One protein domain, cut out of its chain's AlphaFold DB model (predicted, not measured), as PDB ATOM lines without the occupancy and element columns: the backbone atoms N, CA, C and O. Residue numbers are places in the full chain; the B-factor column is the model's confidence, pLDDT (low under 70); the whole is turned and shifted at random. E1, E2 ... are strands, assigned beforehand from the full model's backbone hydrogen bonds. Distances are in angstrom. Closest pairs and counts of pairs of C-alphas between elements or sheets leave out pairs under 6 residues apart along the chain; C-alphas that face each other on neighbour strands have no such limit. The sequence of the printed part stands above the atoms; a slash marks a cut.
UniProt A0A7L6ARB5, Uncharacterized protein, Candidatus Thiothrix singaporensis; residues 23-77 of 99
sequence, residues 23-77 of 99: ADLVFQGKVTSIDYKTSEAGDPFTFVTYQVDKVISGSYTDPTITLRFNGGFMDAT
ATOM      1  N   ALA A  23     104.094 115.821  95.534       87.25
ATOM      2  CA  ALA A  23     104.180 117.222  95.915       87.25
ATOM      3  C   ALA A  23     104.153 118.143  94.687       87.25
ATOM      4  O   ALA A  23     104.932 117.966  93.747       87.25
ATOM      5  N   ASP A  24     103.303 119.170  94.725       89.56
ATOM      6  CA  ASP A  24     103.264 120.210  93.689       89.56
ATOM      7  C   ASP A  24     104.519 121.106  93.725       89.56
ATOM      8  O   ASP A  24     104.953 121.638  92.698       89.56
ATOM      9  N   LEU A  25     105.109 121.277  94.912       92.62
ATOM     10  CA  LEU A  25     106.295 122.093  95.154       92.62
ATOM     11  C   LEU A  25     107.070 121.526  96.344       92.62
ATOM     12  O   LEU A  25     106.501 121.329  97.411       92.62
ATOM     13  N   VAL A  26     108.380 121.351  96.172       94.00
ATOM     14  CA  VAL A  26     109.297 121.035  97.271       94.00
ATOM     15  C   VAL A  26     110.350 122.124  97.348       94.00
ATOM     16  O   VAL A  26     111.032 122.393  96.354       94.00
ATOM     17  N   PHE A  27     110.508 122.745  98.513       95.25
ATOM     18  CA  PHE A  27     111.477 123.818  98.709       95.25
ATOM     19  C   PHE A  27     112.112 123.778 100.099       95.25
ATOM     20  O   PHE A  27     111.557 123.236 101.049       95.25
ATOM     21  N   GLN A  28     113.298 124.368 100.188       95.88
ATOM     22  CA  GLN A  28     113.951 124.727 101.436       95.88
ATOM     23  C   GLN A  28     113.813 126.235 101.629       95.88
ATOM     24  O   GLN A  28     114.032 127.010 100.686       95.88
ATOM     25  N   GLY A  29     113.460 126.647 102.840       96.00
ATOM     26  CA  GLY A  29     113.343 128.055 103.163       96.00
ATOM     27  C   GLY A  29     113.416 128.336 104.650       96.00
ATOM     28  O   GLY A  29     113.312 127.436 105.483       96.00
ATOM     29  N   LYS A  30     113.564 129.618 104.958       97.56
ATOM     30  CA  LYS A  30     113.672 130.128 106.316       97.56
ATOM     31  C   LYS A  30     112.400 130.838 106.753       97.56
ATOM     32  O   LYS A  30     111.932 131.726 106.042       97.56
ATOM     33  N   VAL A  31     111.873 130.527 107.932       96.62
ATOM     34  CA  VAL A  31     110.712 131.219 108.502       96.62
ATOM     35  C   VAL A  31     111.058 132.683 108.788       96.62
ATOM     36  O   VAL A  31     112.011 132.996 109.503       96.62
ATOM     37  N   THR A  32     110.258 133.597 108.241       97.31
ATOM     38  CA  THR A  32     110.424 135.056 108.381       97.31
ATOM     39  C   THR A  32     109.277 135.730 109.124       97.31
ATOM     40  O   THR A  32     109.503 136.748 109.776       97.31
ATOM     41  N   SER A  33     108.066 135.173 109.051       94.88
ATOM     42  CA  SER A  33     106.889 135.654 109.781       94.88
ATOM     43  C   SER A  33     105.984 134.489 110.146       94.88
ATOM     44  O   SER A  33     105.890 133.512 109.399       94.88
ATOM     45  N   ILE A  34     105.299 134.627 111.278       91.88
ATOM     46  CA  ILE A  34     104.241 133.724 111.716       91.88
ATOM     47  C   ILE A  34     103.053 134.588 112.131       91.88
ATOM     48  O   ILE A  34     103.149 135.402 113.049       91.88
ATOM     49  N   ASP A  35     101.929 134.402 111.449       90.25
ATOM     50  CA  ASP A  35     100.690 135.135 111.667       90.25
ATOM     51  C   ASP A  35      99.571 134.166 112.056       90.25
ATOM     52  O   ASP A  35      99.273 133.212 111.339       90.25
ATOM     53  N   TYR A  36      98.891 134.437 113.166       86.31
ATOM     54  CA  TYR A  36      97.768 133.621 113.626       86.31
ATOM     55  C   TYR A  36      96.445 134.314 113.317       86.31
ATOM     56  O   TYR A  36      96.265 135.495 113.627       86.31
ATOM     57  N   LYS A  37      95.502 133.590 112.710       86.38
ATOM     58  CA  LYS A  37      94.168 134.118 112.394       86.38
ATOM     59  C   LYS A  37      93.096 133.081 112.673       86.38
ATOM     60  O   LYS A  37      93.322 131.886 112.536       86.38
ATOM     61  N   THR A  38      91.903 133.561 112.991       83.88
ATOM     62  CA  THR A  38      90.718 132.725 113.177       83.88
ATOM     63  C   THR A  38      89.752 132.951 112.018       83.88
ATOM     64  O   THR A  38      89.565 134.088 111.579       83.88
ATOM     65  N   SER A  39      89.168 131.874 111.497       83.94
ATOM     66  CA  SER A  39      88.108 131.926 110.487       83.94
ATOM     67  C   SER A  39      86.843 132.589 111.048       83.94
ATOM     68  O   SER A  39      86.659 132.664 112.262       83.94
ATOM     69  N   GLU A  40      85.921 133.019 110.182       86.75
ATOM     70  CA  GLU A  40      84.600 133.500 110.630       86.75
ATOM     71  C   GLU A  40      83.807 132.424 111.395       86.75
ATOM     72  O   GLU A  40      82.983 132.751 112.245       86.75
ATOM     73  N   ALA A  41      84.081 131.145 111.120       85.88
ATOM     74  CA  ALA A  41      83.479 130.002 111.801       85.88
ATOM     75  C   ALA A  41      84.187 129.628 113.120       85.88
ATOM     76  O   ALA A  41      83.711 128.747 113.831       85.88
ATOM     77  N   GLY A  42      85.288 130.303 113.471       81.00
ATOM     78  CA  GLY A  42      86.035 130.065 114.707       81.00
ATOM     79  C   GLY A  42      87.243 129.133 114.570       81.00
ATOM     80  O   GLY A  42      87.890 128.847 115.574       81.00
ATOM     81  N   ASP A  43      87.582 128.678 113.360       82.62
ATOM     82  CA  ASP A  43      88.704 127.753 113.159       82.62
ATOM     83  C   ASP A  43      90.051 128.490 113.236       82.62
ATOM     84  O   ASP A  43      90.243 129.473 112.509       82.62
ATOM     85  N   PRO A  44      91.002 128.043 114.075       83.94
ATOM     86  CA  PRO A  44      92.334 128.632 114.135       83.94
ATOM     87  C   PRO A  44      93.188 128.221 112.928       83.94
ATOM     88  O   PRO A  44      93.183 127.064 112.502       83.94
ATOM     89  N   PHE A  45      93.969 129.169 112.418       85.75
ATOM     90  CA  PHE A  45      94.967 128.964 111.377       85.75
ATOM     91  C   PHE A  45      96.279 129.658 111.732       85.75
ATOM     92  O   PHE A  45      96.293 130.805 112.191       85.75
ATOM     93  N   THR A  46      97.378 128.994 111.393       88.69
ATOM     94  CA  THR A  46      98.729 129.548 111.434       88.69
ATOM     95  C   THR A  46      99.203 129.784 110.011       88.69
ATOM     96  O   THR A  46      99.174 128.882 109.177       88.69
ATOM     97  N   PHE A  47      99.628 131.002 109.719       92.81
ATOM     98  CA  PHE A  47     100.214 131.385 108.446       92.81
ATOM     99  C   PHE A  47     101.709 131.572 108.657       92.81
ATOM    100  O   PHE A  47     102.114 132.433 109.429       92.81
ATOM    101  N   VAL A  48     102.518 130.761 107.984       93.62
ATOM    102  CA  VAL A  48     103.977 130.813 108.099       93.62
ATOM    103  C   VAL A  48     104.540 131.305 106.780       93.62
ATOM    104  O   VAL A  48     104.309 130.693 105.734       93.62
ATOM    105  N   THR A  49     105.253 132.425 106.824       97.06
ATOM    106  CA  THR A  49     105.921 133.002 105.658       97.06
ATOM    107  C   THR A  49     107.384 132.601 105.658       97.06
ATOM    108  O   THR A  49     108.129 132.933 106.582       97.06
ATOM    109  N   TYR A  50     107.812 131.949 104.585       97.56
ATOM    110  CA  TYR A  50     109.186 131.536 104.355       97.56
ATOM    111  C   TYR A  50     109.857 132.453 103.340       97.56
ATOM    112  O   TYR A  50     109.254 132.786 102.319       97.56
ATOM    113  N   GLN A  51     111.117 132.796 103.584       97.88
ATOM    114  CA  GLN A  51     112.055 133.169 102.533       97.88
ATOM    115  C   GLN A  51     112.481 131.882 101.825       97.88
ATOM    116  O   GLN A  51     112.990 130.965 102.463       97.88
ATOM    117  N   VAL A  52     112.243 131.788 100.519       96.81
ATOM    118  CA  VAL A  52     112.624 130.618  99.723       96.81
ATOM    119  C   VAL A  52     114.105 130.725  99.386       96.81
ATOM    120  O   VAL A  52     114.523 131.664  98.706       96.81
ATOM    121  N   ASP A  53     114.886 129.749  99.844       95.44
ATOM    122  CA  ASP A  53     116.327 129.679  99.590       95.44
ATOM    123  C   ASP A  53     116.631 128.766  98.399       95.44
ATOM    124  O   ASP A  53     117.527 129.038  97.595       95.44
ATOM    125  N   LYS A  54     115.871 127.670  98.262       94.75
ATOM    126  CA  LYS A  54     116.057 126.695  97.184       94.75
ATOM    127  C   LYS A  54     114.767 125.963  96.839       94.75
ATOM    128  O   LYS A  54     114.171 125.317  97.692       94.75
ATOM    129  N   VAL A  55     114.412 125.948  95.557       94.69
ATOM    130  CA  VAL A  55     113.382 125.045  95.016       94.69
ATOM    131  C   VAL A  55     114.041 123.726  94.606       94.69
ATOM    132  O   VAL A  55     115.047 123.720  93.895       94.69
ATOM    133  N   ILE A  56     113.500 122.608  95.088       92.75
ATOM    134  CA  ILE A  56     113.992 121.244  94.848       92.75
ATOM    135  C   ILE A  56     113.150 120.548  93.770       92.75
ATOM    136  O   ILE A  56     113.707 119.880  92.902       92.75
ATOM    137  N   SER A  57     111.826 120.722  93.807       91.62
ATOM    138  CA  SER A  57     110.868 120.179  92.832       91.62
ATOM    139  C   SER A  57     109.743 121.184  92.595       91.62
ATOM    140  O   SER A  57     109.404 121.928  93.509       91.62
ATOM    141  N   GLY A  58     109.157 121.203  91.398       90.44
ATOM    142  CA  GLY A  58     108.146 122.189  91.001       90.44
ATOM    143  C   GLY A  58     108.748 123.488  90.449       90.44
ATOM    144  O   GLY A  58     109.930 123.554  90.106       90.44
ATOM    145  N   SER A  59     107.917 124.524  90.314       91.06
ATOM    146  CA  SER A  59     108.326 125.840  89.807       91.06
ATOM    147  C   SER A  59     107.770 126.942  90.698       91.06
ATOM    148  O   SER A  59     106.557 127.061  90.861       91.06
ATOM    149  N   TYR A  60     108.663 127.754  91.259       93.75
ATOM    150  CA  TYR A  60     108.324 128.909  92.081       93.75
ATOM    151  C   TYR A  60     109.392 129.983  91.900       93.75
ATOM    152  O   TYR A  60     110.585 129.683  91.945       93.75
ATOM    153  N   THR A  61     108.974 131.219  91.637       92.69
ATOM    154  CA  THR A  61     109.888 132.320  91.280       92.69
ATOM    155  C   THR A  61     109.905 133.451  92.292       92.69
ATOM    156  O   THR A  61     110.825 134.266  92.264       92.69
ATOM    157  N   ASP A  62     108.897 133.522  93.158       96.62
ATOM    158  CA  ASP A  62     108.831 134.571  94.164       96.62
ATOM    159  C   ASP A  62     109.815 134.266  95.301       96.62
ATOM    160  O   ASP A  62     110.048 133.102  95.637       96.62
ATOM    161  N   PRO A  63     110.409 135.297  95.922       94.88
ATOM    162  CA  PRO A  63     111.381 135.098  96.991       94.88
ATOM    163  C   PRO A  63     110.734 134.594  98.282       94.88
ATOM    164  O   PRO A  63     111.442 134.117  99.159       94.88
ATOM    165  N   THR A  64     109.417 134.711  98.436       97.25
ATOM    166  CA  THR A  64     108.730 134.373  99.683       97.25
ATOM    167  C   THR A  64     107.445 133.624  99.420       97.25
ATOM    168  O   THR A  64     106.668 134.067  98.580       97.25
ATOM    169  N   ILE A  65     107.167 132.591 100.211       96.19
ATOM    170  CA  ILE A  65     105.927 131.812 100.151       96.19
ATOM    171  C   ILE A  65     105.250 131.795 101.518       96.19
ATOM    172  O   ILE A  65     105.915 131.672 102.541       96.19
ATOM    173  N   THR A  66     103.924 131.933 101.551       96.38
ATOM    174  CA  THR A  66     103.148 131.814 102.795       96.38
ATOM    175  C   THR A  66     102.291 130.565 102.754       96.38
ATOM    176  O   THR A  66     101.460 130.408 101.859       96.38
ATOM    177  N   LEU A  67     102.480 129.695 103.740       93.62
ATOM    178  CA  LEU A  67     101.731 128.456 103.898       93.62
ATOM    179  C   LEU A  67     100.740 128.586 105.049       93.62
ATOM    180  O   LEU A  67     101.021 129.236 106.054       93.62
ATOM    181  N   ARG A  68      99.568 127.967 104.893       91.50
ATOM    182  CA  ARG A  68      98.519 127.945 105.913       91.50
ATOM    183  C   ARG A  68      98.437 126.560 106.536       91.50
ATOM    184  O   ARG A  68      98.111 125.594 105.849       91.50
ATOM    185  N   PHE A  69      98.610 126.508 107.843       87.19
ATOM    186  CA  PHE A  69      98.437 125.326 108.668       87.19
ATOM    187  C   PHE A  69      97.153 125.462 109.488       87.19
ATOM    188  O   PHE A  69      96.803 126.548 109.952       87.19
ATOM    189  N   ASN A  70      96.426 124.357 109.637       85.44
ATOM    190  CA  ASN A  70      95.245 124.303 110.497       85.44
ATOM    191  C   ASN A  70      95.697 124.235 111.953       85.44
ATOM    192  O   ASN A  70      96.549 123.408 112.264       85.44
ATOM    193  N   GLY A  71      95.085 125.013 112.842       78.69
ATOM    194  CA  GLY A  71      95.492 125.087 114.240       78.69
ATOM    195  C   GLY A  71      96.368 126.294 114.557       78.69
ATOM    196  O   GLY A  71      96.686 127.120 113.697       78.69
ATOM    197  N   GLY A  72      96.749 126.365 115.828       67.25
ATOM    198  CA  GLY A  72      97.694 127.338 116.358       67.25
ATOM    199  C   GLY A  72      97.035 128.476 117.127       67.25
ATOM    200  O   GLY A  72      96.284 129.279 116.581       67.25
ATOM    201  N   PHE A  73      97.366 128.528 118.414       64.81
ATOM    202  CA  PHE A  73      97.552 129.739 119.208       64.81
ATOM    203  C   PHE A  73      98.212 129.331 120.526       64.81
ATOM    204  O   PHE A  73      97.847 128.297 121.072       64.81
ATOM    205  N   MET A  74      99.136 130.144 121.033       52.78
ATOM    206  CA  MET A  74      99.636 130.106 122.407       52.78
ATOM    207  C   MET A  74      99.223 131.456 123.002       52.78
ATOM    208  O   MET A  74      99.758 132.496 122.619       52.78
ATOM    209  N   ASP A  75      98.169 131.491 123.815       50.06
ATOM    210  CA  ASP A  75      97.762 132.740 124.464       50.06
ATOM    211  C   ASP A  75      98.718 133.081 125.625       50.06
ATOM    212  O   ASP A  75      99.586 132.292 125.999       50.06
ATOM    213  N   ALA A  76      98.546 134.249 126.254       50.19
ATOM    214  CA  ALA A  76      99.295 134.613 127.464       50.19
ATOM    215  C   ALA A  76      99.074 133.630 128.641       50.19
ATOM    216  O   ALA A  76      99.772 133.714 129.653       50.19
ATOM    217  N   THR A  77      98.116 132.701 128.519       54.94
ATOM    218  CA  THR A  77      97.847 131.617 129.472       54.94
ATOM    219  C   THR A  77      98.501 130.283 129.076       54.94
ATOM    220  O   THR A  77      98.380 129.317 129.822       54.94
TER     221      THR A  77
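This is residues 23 to 77 of the 99 residues of an uncharacterized protein of Candidatus Thiothrix singaporensis (UniProt A0A7L6ARB5). One twisted sheet of three strands makes up this domain: a long hairpin of E1 and E2, with the shorter E3 along the other side of E2. Both long strands bend sharply, E1 near its beginning and E2 near its end, and there the end of the hairpin away from its turn folds over; after E3 a tail, residues 71 to 77, trails away. The printed part has 55 residues and no named helix; the sheet's order E1 - E2 - E3, wholly antiparallel, is also the order along the chain. The class is all strand, and the whole is loose, with a radius of gyration of the C-alphas of 13.4 A, and elongated, spanning 38 by 22 by 15 A.

Look first at E2, the longest strand by residues, residues 44 to 57: from C-alpha 44 at (92.334, 128.632, 114.135) it covers 29.5 A to C-alpha 57. For E1, residues 26 to 38, find C-alpha 26 at (109.297, 121.035, 97.271); the strand ends 27.1 A away at C-alpha 38. E3, residues 64 to 70, is 20.0 A long and ends at C-alpha 70, at (95.245, 124.303, 110.497).

Begin with E2, the inner strand of the sheet; E1 and E3 are its edge strands. The three form a meander, each strand the antiparallel neighbour of the one before. E1 and E2 are a hairpin, with 167 degrees between their directions. Look there for N 35 and O 47, 2.8 A apart and within hydrogen-bond range, and past the bends for N 26 and O 57, 2.9 A apart and also within range. E1 bends by 96 degrees at residue 29 and E2 by 101 degrees at residue 54; C-alphas 28 and 54 face each other at 5.1 A. E2 and E3 are also a hairpin, with 138 degrees between their directions. Here C-alphas 49 and 66 face each other at 4.2 A, and N 48 and O 67, at 2.9 A, are within hydrogen-bond range. The sheet's C-alphas lie up to 5.4 A off their best plane.

The two C-alphas farthest apart are those of Ser 59 and Thr 77, 41.4 A apart. The printed part has no cut. The link from E1 to E2, five residues, is tight, and that from E2 to E3, six residues, is short. In the B-factor column the mean pLDDT of the printed part is 87.7; look for the values under 70 at residues 72 to 77, where the model's confidence is low.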